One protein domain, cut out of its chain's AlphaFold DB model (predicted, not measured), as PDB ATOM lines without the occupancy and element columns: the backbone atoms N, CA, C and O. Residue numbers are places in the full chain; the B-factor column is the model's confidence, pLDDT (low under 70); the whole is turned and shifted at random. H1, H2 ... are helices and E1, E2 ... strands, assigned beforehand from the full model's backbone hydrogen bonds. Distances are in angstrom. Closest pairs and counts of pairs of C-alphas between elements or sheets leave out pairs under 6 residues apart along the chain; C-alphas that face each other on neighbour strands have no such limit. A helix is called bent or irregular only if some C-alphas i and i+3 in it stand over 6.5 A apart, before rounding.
ATOM      1  N   PRO A 554      43.883 -37.438  13.473       95.00
ATOM      2  CA  PRO A 554      43.943 -37.430  14.937       95.00
ATOM      3  C   PRO A 554      44.502 -36.128  15.525       95.00
ATOM      4  O   PRO A 554      43.968 -35.611  16.501       95.00
ATOM      5  N   GLY A 555      45.524 -35.544  14.891       94.94
ATOM      6  CA  GLY A 555      46.097 -34.272  15.331       94.94
ATOM      7  C   GLY A 555      45.161 -33.065  15.181       94.94
ATOM      8  O   GLY A 555      45.184 -32.171  16.030       94.94
ATOM      9  N   TYR A 556      44.276 -33.049  14.178       95.12
ATOM     10  CA  TYR A 556      43.236 -32.021  14.076       95.12
ATOM     11  C   TYR A 556      42.210 -32.180  15.199       95.12
ATOM     12  O   TYR A 556      41.913 -31.205  15.888       95.12
ATOM     13  N   LYS A 557      41.723 -33.408  15.430       96.06
ATOM     14  CA  LYS A 557      40.765 -33.713  16.505       96.06
ATOM     15  C   LYS A 557      41.316 -33.321  17.876       96.06
ATOM     16  O   LYS A 557      40.658 -32.586  18.607       96.06
ATOM     17  N   ALA A 558      42.562 -33.702  18.171       97.62
ATOM     18  CA  ALA A 558      43.262 -33.292  19.387       97.62
ATOM     19  C   ALA A 558      43.325 -31.760  19.523       97.62
ATOM     20  O   ALA A 558      42.978 -31.216  20.567       97.62
ATOM     21  N   CYS A 559      43.715 -31.050  18.458       97.00
ATOM     22  CA  CYS A 559      43.797 -29.589  18.460       97.00
ATOM     23  C   CYS A 559      42.444 -28.926  18.771       97.00
ATOM     24  O   CYS A 559      42.390 -28.012  19.596       97.00
ATOM     25  N   ILE A 560      41.352 -29.391  18.151       96.25
ATOM     26  CA  ILE A 560      40.005 -28.852  18.382       96.25
ATOM     27  C   ILE A 560      39.526 -29.130  19.808       96.25
ATOM     28  O   ILE A 560      39.101 -28.189  20.475       96.25
ATOM     29  N   LEU A 561      39.642 -30.372  20.295       97.50
ATOM     30  CA  LEU A 561      39.235 -30.748  21.656       97.50
ATOM     31  C   LEU A 561      39.968 -29.906  22.710       97.50
ATOM     32  O   LEU A 561      39.343 -29.322  23.594       97.50
ATOM     33  N   ILE A 562      41.287 -29.761  22.563       97.69
ATOM     34  CA  ILE A 562      42.114 -28.969  23.481       97.69
ATOM     35  C   ILE A 562      41.731 -27.487  23.431       97.69
ATOM     36  O   ILE A 562      41.525 -26.874  24.477       97.69
ATOM     37  N   ARG A 563      41.605 -26.892  22.235       95.88
ATOM     38  CA  ARG A 563      41.240 -25.471  22.098       95.88
ATOM     39  C   ARG A 563      39.840 -25.179  22.627       95.88
ATOM     40  O   ARG A 563      39.649 -24.138  23.249       95.88
ATOM     41  N   LYS A 564      38.882 -26.085  22.409       96.25
ATOM     42  CA  LYS A 564      37.521 -25.980  22.950       96.25
ATOM     43  C   LYS A 564      37.548 -26.003  24.478       96.25
ATOM     44  O   LYS A 564      36.973 -25.120  25.106       96.25
ATOM     45  N   ALA A 565      38.277 -26.944  25.080       96.62
ATOM     46  CA  ALA A 565      38.396 -27.046  26.534       96.62
ATOM     47  C   ALA A 565      39.111 -25.837  27.171       96.62
ATOM     48  O   ALA A 565      38.720 -25.396  28.259       96.62
ATOM     49  N   ALA A 566      40.123 -25.296  26.478       95.81
ATOM     50  CA  ALA A 566      40.927 -24.151  26.902       95.81
ATOM     51  C   ALA A 566      40.259 -22.785  26.655       95.81
ATOM     52  O   ALA A 566      40.757 -21.771  27.146       95.81
ATOM     53  N   ALA A 567      39.153 -22.725  25.903       94.25
ATOM     54  CA  ALA A 567      38.492 -21.473  25.545       94.25
ATOM     55  C   ALA A 567      38.165 -20.631  26.795       94.25
ATOM     56  O   ALA A 567      37.527 -21.103  27.735       94.25
ATOM     57  N   GLY A 568      38.659 -19.388  26.824       89.31
ATOM     58  CA  GLY A 568      38.510 -18.473  27.963       89.31
ATOM     59  C   GLY A 568      39.379 -18.794  29.192       89.31
ATOM     60  O   GLY A 568      39.326 -18.057  30.169       89.31
ATOM     61  N   LYS A 569      40.205 -19.850  29.156       87.31
ATOM     62  CA  LYS A 569      40.990 -20.368  30.297       87.31
ATOM     63  C   LYS A 569      42.501 -20.346  30.046       87.31
ATOM     64  O   LYS A 569      43.243 -21.088  30.670       87.31
ATOM     65  N   ASN A 570      42.983 -19.504  29.132       74.00
ATOM     66  CA  ASN A 570      44.370 -19.574  28.647       74.00
ATOM     67  C   ASN A 570      45.444 -19.432  29.741       74.00
ATOM     68  O   ASN A 570      46.564 -19.883  29.534       74.00
ATOM     69  N   LYS A 571      45.141 -18.813  30.890       86.00
ATOM     70  CA  LYS A 571      46.056 -18.737  32.038       86.00
ATOM     71  C   LYS A 571      45.695 -19.820  33.055       86.00
ATOM     72  O   LYS A 571      44.550 -19.886  33.482       86.00
ATOM     73  N   GLY A 572      46.676 -20.629  33.450       93.56
ATOM     74  CA  GLY A 572      46.483 -21.692  34.442       93.56
ATOM     75  C   GLY A 572      45.763 -22.936  33.910       93.56
ATOM     76  O   GLY A 572      45.175 -23.665  34.701       93.56
ATOM     77  N   PHE A 573      45.793 -23.187  32.599       97.81
ATOM     78  CA  PHE A 573      45.230 -24.388  31.979       97.81
ATOM     79  C   PHE A 573      46.327 -25.212  31.304       97.81
ATOM     80  O   PHE A 573      47.195 -24.649  30.635       97.81
ATOM     81  N   ALA A 574      46.267 -26.534  31.453       98.31
ATOM     82  CA  ALA A 574      47.166 -27.468  30.787       98.31
ATOM     83  C   ALA A 574      46.429 -28.718  30.293       98.31
ATOM     84  O   ALA A 574      45.267 -28.958  30.626       98.31
ATOM     85  N   VAL A 575      47.126 -29.524  29.496       98.44
ATOM     86  CA  VAL A 575      46.634 -30.817  29.005       98.44
ATOM     87  C   VAL A 575      47.486 -31.938  29.576       98.44
ATOM     88  O   VAL A 575      48.709 -31.892  29.504       98.44
ATOM     89  N   TYR A 576      46.839 -32.979  30.074       98.69
ATOM     90  CA  TYR A 576      47.466 -34.258  30.362       98.69
ATOM     91  C   TYR A 576      46.923 -35.303  29.387       98.69
ATOM     92  O   TYR A 576      45.713 -35.401  29.165       98.69
ATOM     93  N   VAL A 577      47.828 -36.074  28.781       98.69
ATOM     94  CA  VAL A 577      47.465 -37.166  27.875       98.69
ATOM     95  C   VAL A 577      47.971 -38.478  28.465       98.69
ATOM     96  O   VAL A 577      49.191 -38.662  28.526       98.69
ATOM     97  N   PRO A 578      47.079 -39.390  28.892       98.44
ATOM     98  CA  PRO A 578      47.495 -40.642  29.501       98.44
ATOM     99  C   PRO A 578      48.183 -41.565  28.481       98.44
ATOM    100  O   PRO A 578      47.916 -41.462  27.274       98.44
ATOM    101  N   PRO A 579      49.049 -42.494  28.929       98.19
ATOM    102  CA  PRO A 579      49.705 -43.467  28.050       98.19
ATOM    103  C   PRO A 579      48.719 -44.325  27.255       98.19
ATOM    104  O   PRO A 579      48.996 -44.686  26.111       98.19
ATOM    105  N   SER A 580      47.553 -44.613  27.841       97.88
ATOM    106  CA  SER A 580      46.469 -45.366  27.205       97.88
ATOM    107  C   SER A 580      45.923 -44.714  25.925       97.88
ATOM    108  O   SER A 580      45.431 -45.425  25.046       97.88
ATOM    109  N   ASN A 581      46.079 -43.395  25.730       98.25
ATOM    110  CA  ASN A 581      45.731 -42.722  24.473       98.25
ATOM    111  C   ASN A 581      46.838 -42.901  23.415       98.25
ATOM    112  O   ASN A 581      47.485 -41.953  22.957       98.25
ATOM    113  N   THR A 582      47.061 -44.149  23.003       97.12
ATOM    114  CA  THR A 582      48.089 -44.535  22.020       97.12
ATOM    115  C   THR A 582      47.931 -43.798  20.691       97.12
ATOM    116  O   THR A 582      48.919 -43.437  20.052       97.12
ATOM    117  N   ARG A 583      46.690 -43.498  20.296       96.56
ATOM    118  CA  ARG A 583      46.385 -42.781  19.057       96.56
ATOM    119  C   ARG A 583      46.929 -41.354  19.055       96.56
ATOM    120  O   ARG A 583      47.396 -40.900  18.013       96.56
ATOM    121  N   PHE A 584      46.901 -40.658  20.193       97.75
ATOM    122  CA  PHE A 584      47.554 -39.356  20.325       97.75
ATOM    123  C   PHE A 584      49.078 -39.484  20.226       97.75
ATOM    124  O   PHE A 584      49.727 -38.746  19.479       97.75
ATOM    125  N   TRP A 585      49.655 -40.449  20.945       97.69
ATOM    126  CA  TRP A 585      51.104 -40.656  20.981       97.69
ATOM    127  C   TRP A 585      51.695 -41.108  19.635       97.69
ATOM    128  O   TRP A 585      52.895 -40.983  19.412       97.69
ATOM    129  N   GLN A 586      50.849 -41.559  18.706       95.94
ATOM    130  CA  GLN A 586      51.213 -41.921  17.334       95.94
ATOM    131  C   GLN A 586      51.040 -40.787  16.305       95.94
ATOM    132  O   GLN A 586      51.363 -40.994  15.133       95.94
ATOM    133  N   ILE A 587      50.559 -39.596  16.702       94.38
ATOM    134  CA  ILE A 587      50.385 -38.454  15.786       94.38
ATOM    135  C   ILE A 587      51.726 -38.053  15.162       94.38
ATOM    136  O   ILE A 587      51.837 -37.965  13.938       94.38
ATOM    137  N   VAL A 588      52.756 -37.808  15.980       95.00
ATOM    138  CA  VAL A 588      54.076 -37.381  15.507       95.00
ATOM    139  C   VAL A 588      55.032 -38.565  15.539       95.00
ATOM    140  O   VAL A 588      55.517 -38.988  16.581       95.00
ATOM    141  N   LYS A 589      55.400 -39.064  14.357       89.25
ATOM    142  CA  LYS A 589      56.323 -40.210  14.232       89.25
ATOM    143  C   LYS A 589      57.714 -39.952  14.820       89.25
ATOM    144  O   LYS A 589      58.448 -40.886  15.119       89.25
ATOM    145  N   ASN A 590      58.126 -38.689  14.914       92.38
ATOM    146  CA  ASN A 590      59.421 -38.323  15.473       92.38
ATOM    147  C   ASN A 590      59.309 -38.151  16.995       92.38
ATOM    148  O   ASN A 590      58.780 -37.142  17.456       92.38
ATOM    149  N   CYS A 591      59.881 -39.092  17.753       93.75
ATOM    150  CA  CYS A 591      59.931 -39.064  19.221       93.75
ATOM    151  C   CYS A 591      60.367 -37.711  19.798       93.75
ATOM    152  O   CYS A 591      59.751 -37.212  20.731       93.75
ATOM    153  N   SER A 592      61.402 -37.078  19.233       95.06
ATOM    154  CA  SER A 592      61.910 -35.801  19.747       95.06
ATOM    155  C   SER A 592      60.992 -34.614  19.448       95.06
ATOM    156  O   SER A 592      61.248 -33.536  19.966       95.06
ATOM    157  N   ALA A 593      59.984 -34.768  18.586       96.06
ATOM    158  CA  ALA A 593      58.999 -33.736  18.263       96.06
ATOM    159  C   ALA A 593      57.668 -33.916  19.001       96.06
ATOM    160  O   ALA A 593      56.972 -32.931  19.235       96.06
ATOM    161  N   GLN A 594      57.326 -35.157  19.352       96.88
ATOM    162  CA  GLN A 594      56.055 -35.527  19.974       96.88
ATOM    163  C   GLN A 594      55.710 -34.680  21.221       96.88
ATOM    164  O   GLN A 594      54.584 -34.182  21.261       96.88
ATOM    165  N   PRO A 595      56.633 -34.397  22.169       97.75
ATOM    166  CA  PRO A 595      56.324 -33.576  23.352       97.75
ATOM    167  C   PRO A 595      55.886 -32.147  23.023       97.75
ATOM    168  O   PRO A 595      55.153 -31.509  23.769       97.75
ATOM    169  N   MET A 596      56.331 -31.627  21.878       98.00
ATOM    170  CA  MET A 596      56.081 -30.247  21.470       98.00
ATOM    171  C   MET A 596      54.798 -30.112  20.647       98.00
ATOM    172  O   MET A 596      54.420 -28.991  20.313       98.00
ATOM    173  N   PHE A 597      54.102 -31.210  20.321       98.31
ATOM    174  CA  PHE A 597      52.897 -31.181  19.491       98.31
ATOM    175  C   PHE A 597      51.802 -30.291  20.091       98.31
ATOM    176  O   PHE A 597      51.388 -29.329  19.450       98.31
ATOM    177  N   VAL A 598      51.361 -30.539  21.329       98.38
ATOM    178  CA  VAL A 598      50.280 -29.742  21.942       98.38
ATOM    179  C   VAL A 598      50.688 -28.275  22.122       98.38
ATOM    180  O   VAL A 598      49.942 -27.416  21.630       98.38
ATOM    181  N   PRO A 599      51.864 -27.953  22.703       98.31
ATOM    182  CA  PRO A 599      52.293 -26.565  22.862       98.31
ATOM    183  C   PRO A 599      52.407 -25.814  21.535       98.31
ATOM    184  O   PRO A 599      51.999 -24.659  21.438       98.31
ATOM    185  N   SER A 600      52.905 -26.470  20.486       98.12
ATOM    186  CA  SER A 600      53.095 -25.852  19.170       98.12
ATOM    187  C   SER A 600      51.815 -25.674  18.358       98.12
ATOM    188  O   SER A 600      51.756 -24.743  17.562       98.12
ATOM    189  N   VAL A 601      50.800 -26.537  18.500       97.56
ATOM    190  CA  VAL A 601      49.560 -26.441  17.700       97.56
ATOM    191  C   VAL A 601      48.458 -25.670  18.419       97.56
ATOM    192  O   VAL A 601      47.687 -24.941  17.782       97.56
ATOM    193  N   THR A 602      48.398 -25.772  19.747       97.69
ATOM    194  CA  THR A 602      47.323 -25.181  20.560       97.69
ATOM    195  C   THR A 602      47.764 -23.977  21.380       97.69
ATOM    196  O   THR A 602      46.922 -23.153  21.727       97.69
ATOM    197  N   GLY A 603      49.060 -23.850  21.670       97.31
ATOM    198  CA  GLY A 603      49.562 -22.850  22.604       97.31
ATOM    199  C   GLY A 603      49.247 -23.135  24.069       97.31
ATOM    200  O   GLY A 603      49.345 -22.218  24.883       97.31
ATOM    201  N   VAL A 604      48.864 -24.371  24.397       98.19
ATOM    202  CA  VAL A 604      48.572 -24.841  25.756       98.19
ATOM    203  C   VAL A 604      49.732 -25.721  26.244       98.19
ATOM    204  O   VAL A 604      50.180 -26.577  25.478       98.19
ATOM    205  N   PRO A 605      50.250 -25.530  27.472       98.31
ATOM    206  CA  PRO A 605      51.275 -26.407  28.028       98.31
ATOM    207  C   PRO A 605      50.706 -27.792  28.362       98.31
ATOM    208  O   PRO A 605      49.508 -27.961  28.600       98.31
ATOM    209  N   MET A 606      51.579 -28.788  28.410       98.56
ATOM    210  CA  MET A 606      51.269 -30.135  28.871       98.56
ATOM    211  C   MET A 606      51.695 -30.332  30.329       98.56
ATOM    212  O   MET A 606      52.536 -29.597  30.841       98.56
ATOM    213  N   LEU A 607      51.112 -31.332  30.984       98.50
ATOM    214  CA  LEU A 607      51.634 -31.957  32.199       98.50
ATOM    215  C   LEU A 607      52.049 -33.379  31.852       98.50
ATOM    216  O   LEU A 607      51.316 -34.054  31.124       98.50
ATOM    217  N   PHE A 608      53.203 -33.817  32.356       98.31
ATOM    218  CA  PHE A 608      53.768 -35.124  32.009       98.31
ATOM    219  C   PHE A 608      53.888 -35.325  30.485       98.31
ATOM    220  O   PHE A 608      53.528 -36.367  29.939       98.31
ATOM    221  N   GLY A 609      54.306 -34.281  29.760       97.88
ATOM    222  CA  GLY A 609      54.240 -34.247  28.298       97.88
ATOM    223  C   GLY A 609      55.353 -34.995  27.567       97.88
ATOM    224  O   GLY A 609      55.317 -35.045  26.335       97.88
ATOM    225  N   LEU A 610      56.344 -35.574  28.262       98.19
ATOM    226  CA  LEU A 610      57.297 -36.474  27.603       98.19
ATOM    227  C   LEU A 610      56.588 -37.796  27.243       98.19
ATOM    228  O   LEU A 610      55.671 -38.218  27.954       98.19
ATOM    229  N   PRO A 611      56.973 -38.476  26.146       97.94
ATOM    230  CA  PRO A 611      56.267 -39.661  25.672       97.94
ATOM    231  C   PRO A 611      56.389 -40.797  26.693       97.94
ATOM    232  O   PRO A 611      57.433 -40.890  27.339       97.94
ATOM    233  N   PRO A 612      55.396 -41.691  26.823       98.12
ATOM    234  CA  PRO A 612      55.481 -42.821  27.741       98.12
ATOM    235  C   PRO A 612      56.773 -43.626  27.563       98.12
ATOM    236  O   PRO A 612      57.222 -43.853  26.435       98.12
ATOM    237  N   LEU A 613      57.357 -44.103  28.668       96.94
ATOM    238  CA  LEU A 613      58.606 -44.881  28.641       96.94
ATOM    239  C   LEU A 613      58.500 -46.139  27.760       96.94
ATOM    240  O   LEU A 613      59.478 -46.530  27.124       96.94
ATOM    241  N   SER A 614      57.299 -46.714  27.638       96.44
ATOM    242  CA  SER A 614      57.002 -47.855  26.762       96.44
ATOM    243  C   SER A 614      57.279 -47.595  25.275       96.44
ATOM    244  O   SER A 614      57.452 -48.542  24.515       96.44
ATOM    245  N   MET A 615      57.370 -46.331  24.846       96.25
ATOM    246  CA  MET A 615      57.725 -45.969  23.470       96.25
ATOM    247  C   MET A 615      59.237 -45.966  23.199       96.25
ATOM    248  O   MET A 615      59.637 -45.809  22.046       96.25
ATOM    249  N   ASN A 616      60.081 -46.112  24.231       95.69
ATOM    250  CA  ASN A 616      61.546 -46.136  24.123       95.69
ATOM    251  C   ASN A 616      62.129 -44.952  23.312       95.69
ATOM    252  O   ASN A 616      63.001 -45.103  22.450       95.69
ATOM    253  N   CYS A 617      61.606 -43.748  23.554       95.00
ATOM    254  CA  CYS A 617      62.020 -42.539  22.849       95.00
ATOM    255  C   CYS A 617      63.335 -41.970  23.407       95.00
ATOM    256  O   CYS A 617      63.433 -41.660  24.591       95.00
ATOM    257  N   LYS A 618      64.326 -41.727  22.537       93.12
ATOM    258  CA  LYS A 618      65.577 -41.033  22.900       93.12
ATOM    259  C   LYS A 618      65.420 -39.511  22.800       93.12
ATOM    260  O   LYS A 618      65.185 -38.976  21.710       93.12
ATOM    261  N   LEU A 619      65.566 -38.814  23.926       93.06
ATOM    262  CA  LEU A 619      65.322 -37.375  24.065       93.06
ATOM    263  C   LEU A 619      66.597 -36.634  24.504       93.06
ATOM    264  O   LEU A 619      66.802 -36.352  25.674       93.06
ATOM    265  N   GLU A 620      67.473 -36.323  23.544       85.69
ATOM    266  CA  GLU A 620      68.820 -35.775  23.820       85.69
ATOM    267  C   GLU A 620      68.982 -34.270  23.525       85.69
ATOM    268  O   GLU A 620      70.048 -33.703  23.747       85.69
ATOM    269  N   PHE A 621      67.977 -33.617  22.938       87.00
ATOM    270  CA  PHE A 621      68.073 -32.240  22.428       87.00
ATOM    271  C   PHE A 621      66.900 -31.388  22.923       87.00
ATOM    272  O   PHE A 621      65.973 -31.929  23.509       87.00
ATOM    273  N   TYR A 622      66.894 -30.084  22.628       91.81
ATOM    274  CA  TYR A 622      65.764 -29.180  22.909       91.81
ATOM    275  C   TYR A 622      65.468 -28.984  24.408       91.81
ATOM    276  O   TYR A 622      64.325 -28.731  24.778       91.81
ATOM    277  N   GLY A 623      66.483 -29.116  25.268       90.94
ATOM    278  CA  GLY A 623      66.335 -28.987  26.722       90.94
ATOM    279  C   GLY A 623      65.662 -30.166  27.420       90.94
ATOM    280  O   GLY A 623      65.372 -30.063  28.604       90.94
ATOM    281  N   TYR A 624      65.413 -31.292  26.739       94.06
ATOM    282  CA  TYR A 624      64.879 -32.491  27.401       94.06
ATOM    283  C   TYR A 624      65.707 -32.994  28.600       94.06
ATOM    284  O   TYR A 624      65.082 -33.445  29.555       94.06
ATOM    285  N   PRO A 625      67.054 -32.880  28.624       91.62
ATOM    286  CA  PRO A 625      67.843 -33.246  29.803       91.62
ATOM    287  C   PRO A 625      67.521 -32.452  31.079       91.62
ATOM    288  O   PRO A 625      67.880 -32.908  32.160       91.62
ATOM    289  N   ASP A 626      66.857 -31.297  30.968       91.12
ATOM    290  CA  ASP A 626      66.480 -30.467  32.120       91.12
ATOM    291  C   ASP A 626      65.185 -30.957  32.804       91.12
ATOM    292  O   ASP A 626      64.804 -30.440  33.854       91.12
ATOM    293  N   TYR A 627      64.481 -31.931  32.216       93.88
ATOM    294  CA  TYR A 627      63.239 -32.485  32.756       93.88
ATOM    295  C   TYR A 627      63.512 -33.724  33.613       93.88
ATOM    296  O   TYR A 627      64.357 -34.555  33.279       93.88
ATOM    297  N   SER A 628      62.765 -33.872  34.712       94.69
ATOM    298  CA  SER A 628      62.854 -35.063  35.557       94.69
ATOM    299  C   SER A 628      62.314 -36.307  34.834       94.69
ATOM    300  O   SER A 628      61.455 -36.183  33.954       94.69
ATOM    301  N   PRO A 629      62.742 -37.521  35.229       94.69
ATOM    302  CA  PRO A 629      62.144 -38.764  34.739       94.69
ATOM    303  C   PRO A 629      60.619 -38.816  34.920       94.69
ATOM    304  O   PRO A 629      59.916 -39.366  34.075       94.69
ATOM    305  N   ASP A 630      60.098 -38.169  35.966       95.69
ATOM    306  CA  ASP A 630      58.661 -38.109  36.240       95.69
ATOM    307  C   ASP A 630      57.878 -37.299  35.204       95.69
ATOM    308  O   ASP A 630      56.668 -37.453  35.125       95.69
ATOM    309  N   ALA A 631      58.530 -36.471  34.373       97.56
ATOM    310  CA  ALA A 631      57.870 -35.712  33.307       97.56
ATOM    311  C   ALA A 631      57.386 -36.591  32.131       97.56
ATOM    312  O   ALA A 631      56.735 -36.085  31.211       97.56
ATOM    313  N   HIS A 632      57.693 -37.893  32.141       98.31
ATOM    314  CA  HIS A 632      57.114 -38.881  31.234       98.31
ATOM    315  C   HIS A 632      55.653 -39.170  31.567       98.31
ATOM    316  O   HIS A 632      55.295 -39.397  32.721       98.31
ATOM    317  N   SER A 633      54.809 -39.227  30.534       98.44
ATOM    318  CA  SER A 633      53.423 -39.659  30.682       98.44
ATOM    319  C   SER A 633      53.370 -41.085  31.241       98.44
ATOM    320  O   SER A 633      53.929 -42.025  30.668       98.44
ATOM    321  N   HIS A 634      52.687 -41.227  32.370       98.00
ATOM    322  CA  HIS A 634      52.369 -42.471  33.065       98.00
ATOM    323  C   HIS A 634      50.937 -42.361  33.604       98.00
ATOM    324  O   HIS A 634      50.403 -41.256  33.681       98.00
ATOM    325  N   GLU A 635      50.288 -43.479  33.933       97.81
ATOM    326  CA  GLU A 635      48.945 -43.445  34.527       97.81
ATOM    327  C   GLU A 635      49.009 -42.783  35.913       97.81
ATOM    328  O   GLU A 635      49.794 -43.191  36.768       97.81
ATOM    329  N   VAL A 636      48.199 -41.743  36.125       97.69
ATOM    330  CA  VAL A 636      48.195 -40.942  37.357       97.69
ATOM    331  C   VAL A 636      46.759 -40.662  37.805       97.69
ATOM    332  O   VAL A 636      45.884 -40.351  36.994       97.69
ATOM    333  N   GLY A 637      46.504 -40.782  39.112       97.62
ATOM    334  CA  GLY A 637      45.216 -40.429  39.715       97.62
ATOM    335  C   GLY A 637      44.956 -38.918  39.684       97.62
ATOM    336  O   GLY A 637      45.893 -38.120  39.613       97.62
ATOM    337  N   HIS A 638      43.684 -38.512  39.761       97.75
ATOM    338  CA  HIS A 638      43.288 -37.101  39.660       97.75
ATOM    339  C   HIS A 638      43.944 -36.218  40.735       97.75
ATOM    340  O   HIS A 638      44.460 -35.154  40.399       97.75
ATOM    341  N   ASP A 639      44.028 -36.685  41.984       97.31
ATOM    342  CA  ASP A 639      44.614 -35.911  43.088       97.31
ATOM    343  C   ASP A 639      46.109 -35.651  42.888       97.31
ATOM    344  O   ASP A 639      46.598 -34.535  43.068       97.31
ATOM    345  N   SER A 640      46.861 -36.669  42.467       97.25
ATOM    346  CA  SER A 640      48.291 -36.527  42.171       97.25
ATOM    347  C   SER A 640      48.531 -35.639  40.950       97.25
ATOM    348  O   SER A 640      49.409 -34.776  40.992       97.25
ATOM    349  N   LEU A 641      47.715 -35.781  39.898       97.94
ATOM    350  CA  LEU A 641      47.772 -34.912  38.720       97.94
ATOM    351  C   LEU A 641      47.521 -33.448  39.094       97.94
ATOM    352  O   LEU A 641      48.249 -32.561  38.651       97.94
ATOM    353  N   CYS A 642      46.520 -33.190  39.931       98.31
ATOM    354  CA  CYS A 642      46.181 -31.839  40.345       98.31
ATOM    355  C   CYS A 642      47.182 -31.230  41.328       98.31
ATOM    356  O   CYS A 642      47.514 -30.057  41.175       98.31
ATOM    357  N   ARG A 643      47.756 -32.003  42.259       97.38
ATOM    358  CA  ARG A 643      48.885 -31.530  43.084       97.38
ATOM    359  C   ARG A 643      50.085 -31.137  42.219       97.38
ATOM    360  O   ARG A 643      50.657 -30.063  42.408       97.38
ATOM    361  N   HIS A 644      50.420 -31.948  41.211       97.25
ATOM    362  CA  HIS A 644      51.485 -31.637  40.246       97.25
ATOM    363  C   HIS A 644      51.179 -30.391  39.402       97.25
ATOM    364  O   HIS A 644      52.080 -29.592  39.125       97.25
ATOM    365  N   ALA A 645      49.911 -30.207  39.019       97.31
ATOM    366  CA  ALA A 645      49.429 -29.028  38.304       97.31
ATOM    367  C   ALA A 645      49.554 -27.754  39.155       97.31
ATOM    368  O   ALA A 645      50.149 -26.769  38.707       97.31
ATOM    369  N   LEU A 646      49.062 -27.781  40.398       96.62
ATOM    370  CA  LEU A 646      49.114 -26.646  41.322       96.62
ATOM    371  C   LEU A 646      50.557 -26.220  41.616       96.62
ATOM    372  O   LEU A 646      50.850 -25.026  41.586       96.62
ATOM    373  N   ALA A 647      51.481 -27.177  41.771       96.00
ATOM    374  CA  ALA A 647      52.913 -26.901  41.936       96.00
ATOM    375  C   ALA A 647      53.533 -26.126  40.751       96.00
ATOM    376  O   ALA A 647      54.586 -25.506  40.885       96.00
ATOM    377  N   ARG A 648      52.874 -26.127  39.585       95.44
ATOM    378  CA  ARG A 648      53.265 -25.398  38.365       95.44
ATOM    379  C   ARG A 648      52.366 -24.197  38.071       95.44
ATOM    380  O   ARG A 648      52.411 -23.660  36.965       95.44
ATOM    381  N   ASN A 649      51.567 -23.757  39.046       95.38
ATOM    382  CA  ASN A 649      50.572 -22.690  38.901       95.38
ATOM    383  C   ASN A 649      49.514 -22.983  37.817       95.38
ATOM    384  O   ASN A 649      49.033 -22.077  37.131       95.38
ATOM    385  N   ILE A 650      49.154 -24.257  37.646       96.94
ATOM    386  CA  ILE A 650      48.080 -24.708  36.757       96.94
ATOM    387  C   ILE A 650      46.872 -25.079  37.616       96.94
ATOM    388  O   ILE A 650      46.960 -25.898  38.522       96.94
ATOM    389  N   GLN A 651      45.737 -24.455  37.319       97.31
ATOM    390  CA  GLN A 651      44.488 -24.594  38.067       97.31
ATOM    391  C   GLN A 651      43.531 -25.588  37.410       97.31
ATOM    392  O   GLN A 651      42.700 -26.173  38.091       97.31
ATOM    393  N   LYS A 652      43.612 -25.754  36.086       98.06
ATOM    394  CA  LYS A 652      42.705 -26.613  35.322       98.06
ATOM    395  C   LYS A 652      43.477 -27.533  34.397       98.06
ATOM    396  O   LYS A 652      44.402 -27.092  33.714       98.06
ATOM    397  N   VAL A 653      43.064 -28.794  34.342       98.38
ATOM    398  CA  VAL A 653      43.720 -29.809  33.513       98.38
ATOM    399  C   VAL A 653      42.686 -30.530  32.667       98.38
ATOM    400  O   VAL A 653      41.731 -31.087  33.198       98.38
ATOM    401  N   LEU A 654      42.879 -30.540  31.348       98.50
ATOM    402  CA  LEU A 654      42.161 -31.457  30.465       98.50
ATOM    403  C   LEU A 654      42.859 -32.815  30.471       98.50
ATOM    404  O   LEU A 654      44.003 -32.914  30.033       98.50
ATOM    405  N   VAL A 655      42.143 -33.853  30.889       98.56
ATOM    406  CA  VAL A 655      42.542 -35.252  30.728       98.56
ATOM    407  C   VAL A 655      42.018 -35.742  29.377       98.56
ATOM    408  O   VAL A 655      40.829 -36.022  29.226       98.56
ATOM    409  N   LEU A 656      42.899 -35.810  28.376       98.56
ATOM    410  CA  LEU A 656      42.550 -36.174  26.997       98.56
ATOM    411  C   LEU A 656      42.632 -37.698  26.796       98.56
ATOM    412  O   LEU A 656      43.627 -38.212  26.279       98.56
ATOM    413  N   ARG A 657      41.595 -38.434  27.209       98.25
ATOM    414  CA  ARG A 657      41.539 -39.907  27.109       98.25
ATOM    415  C   ARG A 657      41.182 -40.396  25.706       98.25
ATOM    416  O   ARG A 657      41.697 -41.425  25.279       98.25
ATOM    417  N   SER A 658      40.339 -39.660  24.980       97.56
ATOM    418  CA  SER A 658      39.846 -40.061  23.657       97.56
ATOM    419  C   SER A 658      39.869 -38.906  22.660       97.56
ATOM    420  O   SER A 658      39.540 -37.766  22.980       97.56
ATOM    421  N   LEU A 659      40.257 -39.212  21.419       96.75
ATOM    422  CA  LEU A 659      40.191 -38.271  20.293       96.75
ATOM    423  C   LEU A 659      38.875 -38.365  19.507       96.75
ATOM    424  O   LEU A 659      38.635 -37.527  18.643       96.75
ATOM    425  N   GLU A 660      38.074 -39.403  19.755       95.38
ATOM    426  CA  GLU A 660      36.830 -39.689  19.021       95.38
ATOM    427  C   GLU A 660      35.580 -39.472  19.870       95.38
ATOM    428  O   GLU A 660      34.525 -39.148  19.338       95.38
ATOM    429  N   ASP A 661      35.709 -39.625  21.184       94.56
ATOM    430  CA  ASP A 661      34.621 -39.465  22.136       94.56
ATOM    431  C   ASP A 661      34.928 -38.277  23.048       94.56
ATOM    432  O   ASP A 661      35.841 -38.325  23.874       94.56
ATOM    433  N   GLU A 662      34.184 -37.186  22.862       94.38
ATOM    434  CA  GLU A 662      34.338 -35.986  23.679       94.38
ATOM    435  C   GLU A 662      33.949 -36.244  25.144       94.38
ATOM    436  O   GLU A 662      34.568 -35.660  26.030       94.38
ATOM    437  N   THR A 663      32.998 -37.154  25.403       95.06
ATOM    438  CA  THR A 663      32.492 -37.449  26.757       95.06
ATOM    439  C   THR A 663      33.504 -38.203  27.616       95.06
ATOM    440  O   THR A 663      33.522 -38.040  28.833       95.06
ATOM    441  N   GLY A 664      34.416 -38.949  26.985       94.06
ATOM    442  CA  GLY A 664      35.538 -39.597  27.662       94.06
ATOM    443  C   GLY A 664      36.631 -38.632  28.141       94.06
ATOM    444  O   GLY A 664      37.552 -39.053  28.841       94.06
ATOM    445  N   ASN A 665      36.567 -37.349  27.771       97.81
ATOM    446  CA  ASN A 665      37.521 -36.336  28.212       97.81
ATOM    447  C   ASN A 665      36.956 -35.536  29.389       97.81
ATOM    448  O   ASN A 665      35.800 -35.126  29.381       97.81
ATOM    449  N   GLN A 666      37.797 -35.248  30.381       97.69
ATOM    450  CA  GLN A 666      37.386 -34.541  31.594       97.69
ATOM    451  C   GLN A 666      38.261 -33.311  31.825       97.69
ATOM    452  O   GLN A 666      39.479 -33.370  31.665       97.69
ATOM    453  N   VAL A 667      37.647 -32.198  32.231       97.69
ATOM    454  CA  VAL A 667      38.372 -31.034  32.754       97.69
ATOM    455  C   VAL A 667      38.306 -31.072  34.274       97.69
ATOM    456  O   VAL A 667      37.223 -30.970  34.839       97.69
ATOM    457  N   LEU A 668      39.459 -31.205  34.921       97.75
ATOM    458  CA  LEU A 668      39.600 -31.145  36.375       97.75
ATOM    459  C   LEU A 668      39.802 -29.685  36.810       97.75
ATOM    460  O   LEU A 668      40.603 -28.978  36.189       97.75
ATOM    461  N   ASP A 669      39.100 -29.228  37.857       97.19
ATOM    462  CA  ASP A 669      39.427 -27.986  38.580       97.19
ATOM    463  C   ASP A 669      40.239 -28.352  39.822       97.19
ATOM    464  O   ASP A 669      39.726 -28.843  40.820       97.19
ATOM    465  N   CYS A 670      41.547 -28.139  39.748       97.31
ATOM    466  CA  CYS A 670      42.474 -28.578  40.780       97.31
ATOM    467  C   CYS A 670      42.407 -27.735  42.055       97.31
ATOM    468  O   CYS A 670      43.059 -28.078  43.032       97.31
TER     469      CYS A 670
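Overview. This is residues 554 to 670 of the 675 residues of an uncharacterized protein of Deltaproteobacteria bacterium (UniProt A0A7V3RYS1). A small three-stranded sheet, E1, E2 and E3, sits between H1 and H4: H4 covers part of it, while H1 reaches it with residues 561 to 566. H1 also packs on the short H2 and on H3, and a long looping stretch with no named element, residues 603 to 637, starts out beside the sheet, where residues 606 to 607 pair with E1, and loops out as far as 20 A from the mean of all C-alphas. The 117 printed residues run H1, E1, H2, H3, H4, E2, E3, and the mixed sheet has the order E1, E2, E3, with E1 and E2 parallel and E2 and E3 antiparallel. The class is mixed, helices and strands, with under half of the residues, 47 of 117, in named elements. The whole is compact, with a radius of gyration of the C-alphas of 13.2 A, and rounded, spanning 35 by 30 by 23 A.

Along the chain. Find C-alpha 554 at (43.943, -37.430, 14.937); from there H1 runs 18.1 A to residue 566. E1 follows at residues 573 to 576, 10.2 A long, then H2 at 582 to 585, 5.0 A. H3 takes residues 594 to 602, 13.6 A, and is irregular: C-alphas 595 and 598 are 7.3 A apart. Look for H4 from C-alpha 638 at (43.288, -37.101, 39.660) to residue 646, 12.1 A. E2, residues 652 to 655, and E3, residues 666 to 669, are 9.8 A each; E3 ends at C-alpha 669, (39.427, -27.986, 38.580).

Arrangement. Start at the inner strand E2. Beside E1, N 574 and O 652 are 3.0 A apart, within hydrogen-bond range; beside E3, with which E2 forms a hairpin, N 655 and O 666 are at 2.8 A. E1, H2, H3, H4 and E2 make a strand-helix-strand unit, two parallel neighbour strands with helices between them in the chain. H4 is on the sheet at a height of 8.7 A, over E2 and only just over E3, on which 3 of its C-alphas fall; it runs slantwise to the strands, at 44 degrees to E2 on the local plane. H1 only grazes the sheet. H1 touches H3 with residues 559 to 563 alone, at a steep tilt of 55 degrees; the closest C-alphas, of Cys 559 and Thr 602, are 6.0 A apart. H1 touches H2 with residues 554 to 558 alone, closest at the C-alphas of Pro 554 and Phe 584, 6.8 A. H1 and H4 are apart. In H1 and H4 every O i to N i+4 pair is within hydrogen-bond range, in H3 3 of 5; H2 is too short for one.

Size, cuts and confidence. The two C-alphas farthest apart, of Glu 620 and Thr 663, are 36.5 A from each other. The printed part has no cut. The link from H3 to H4 is long, 35 residues; within it, residues 606 to 607 pair in parallel with 575 to 576 of E1. The mean pLDDT of the printed part is 96.0, and no printed residue is under 70.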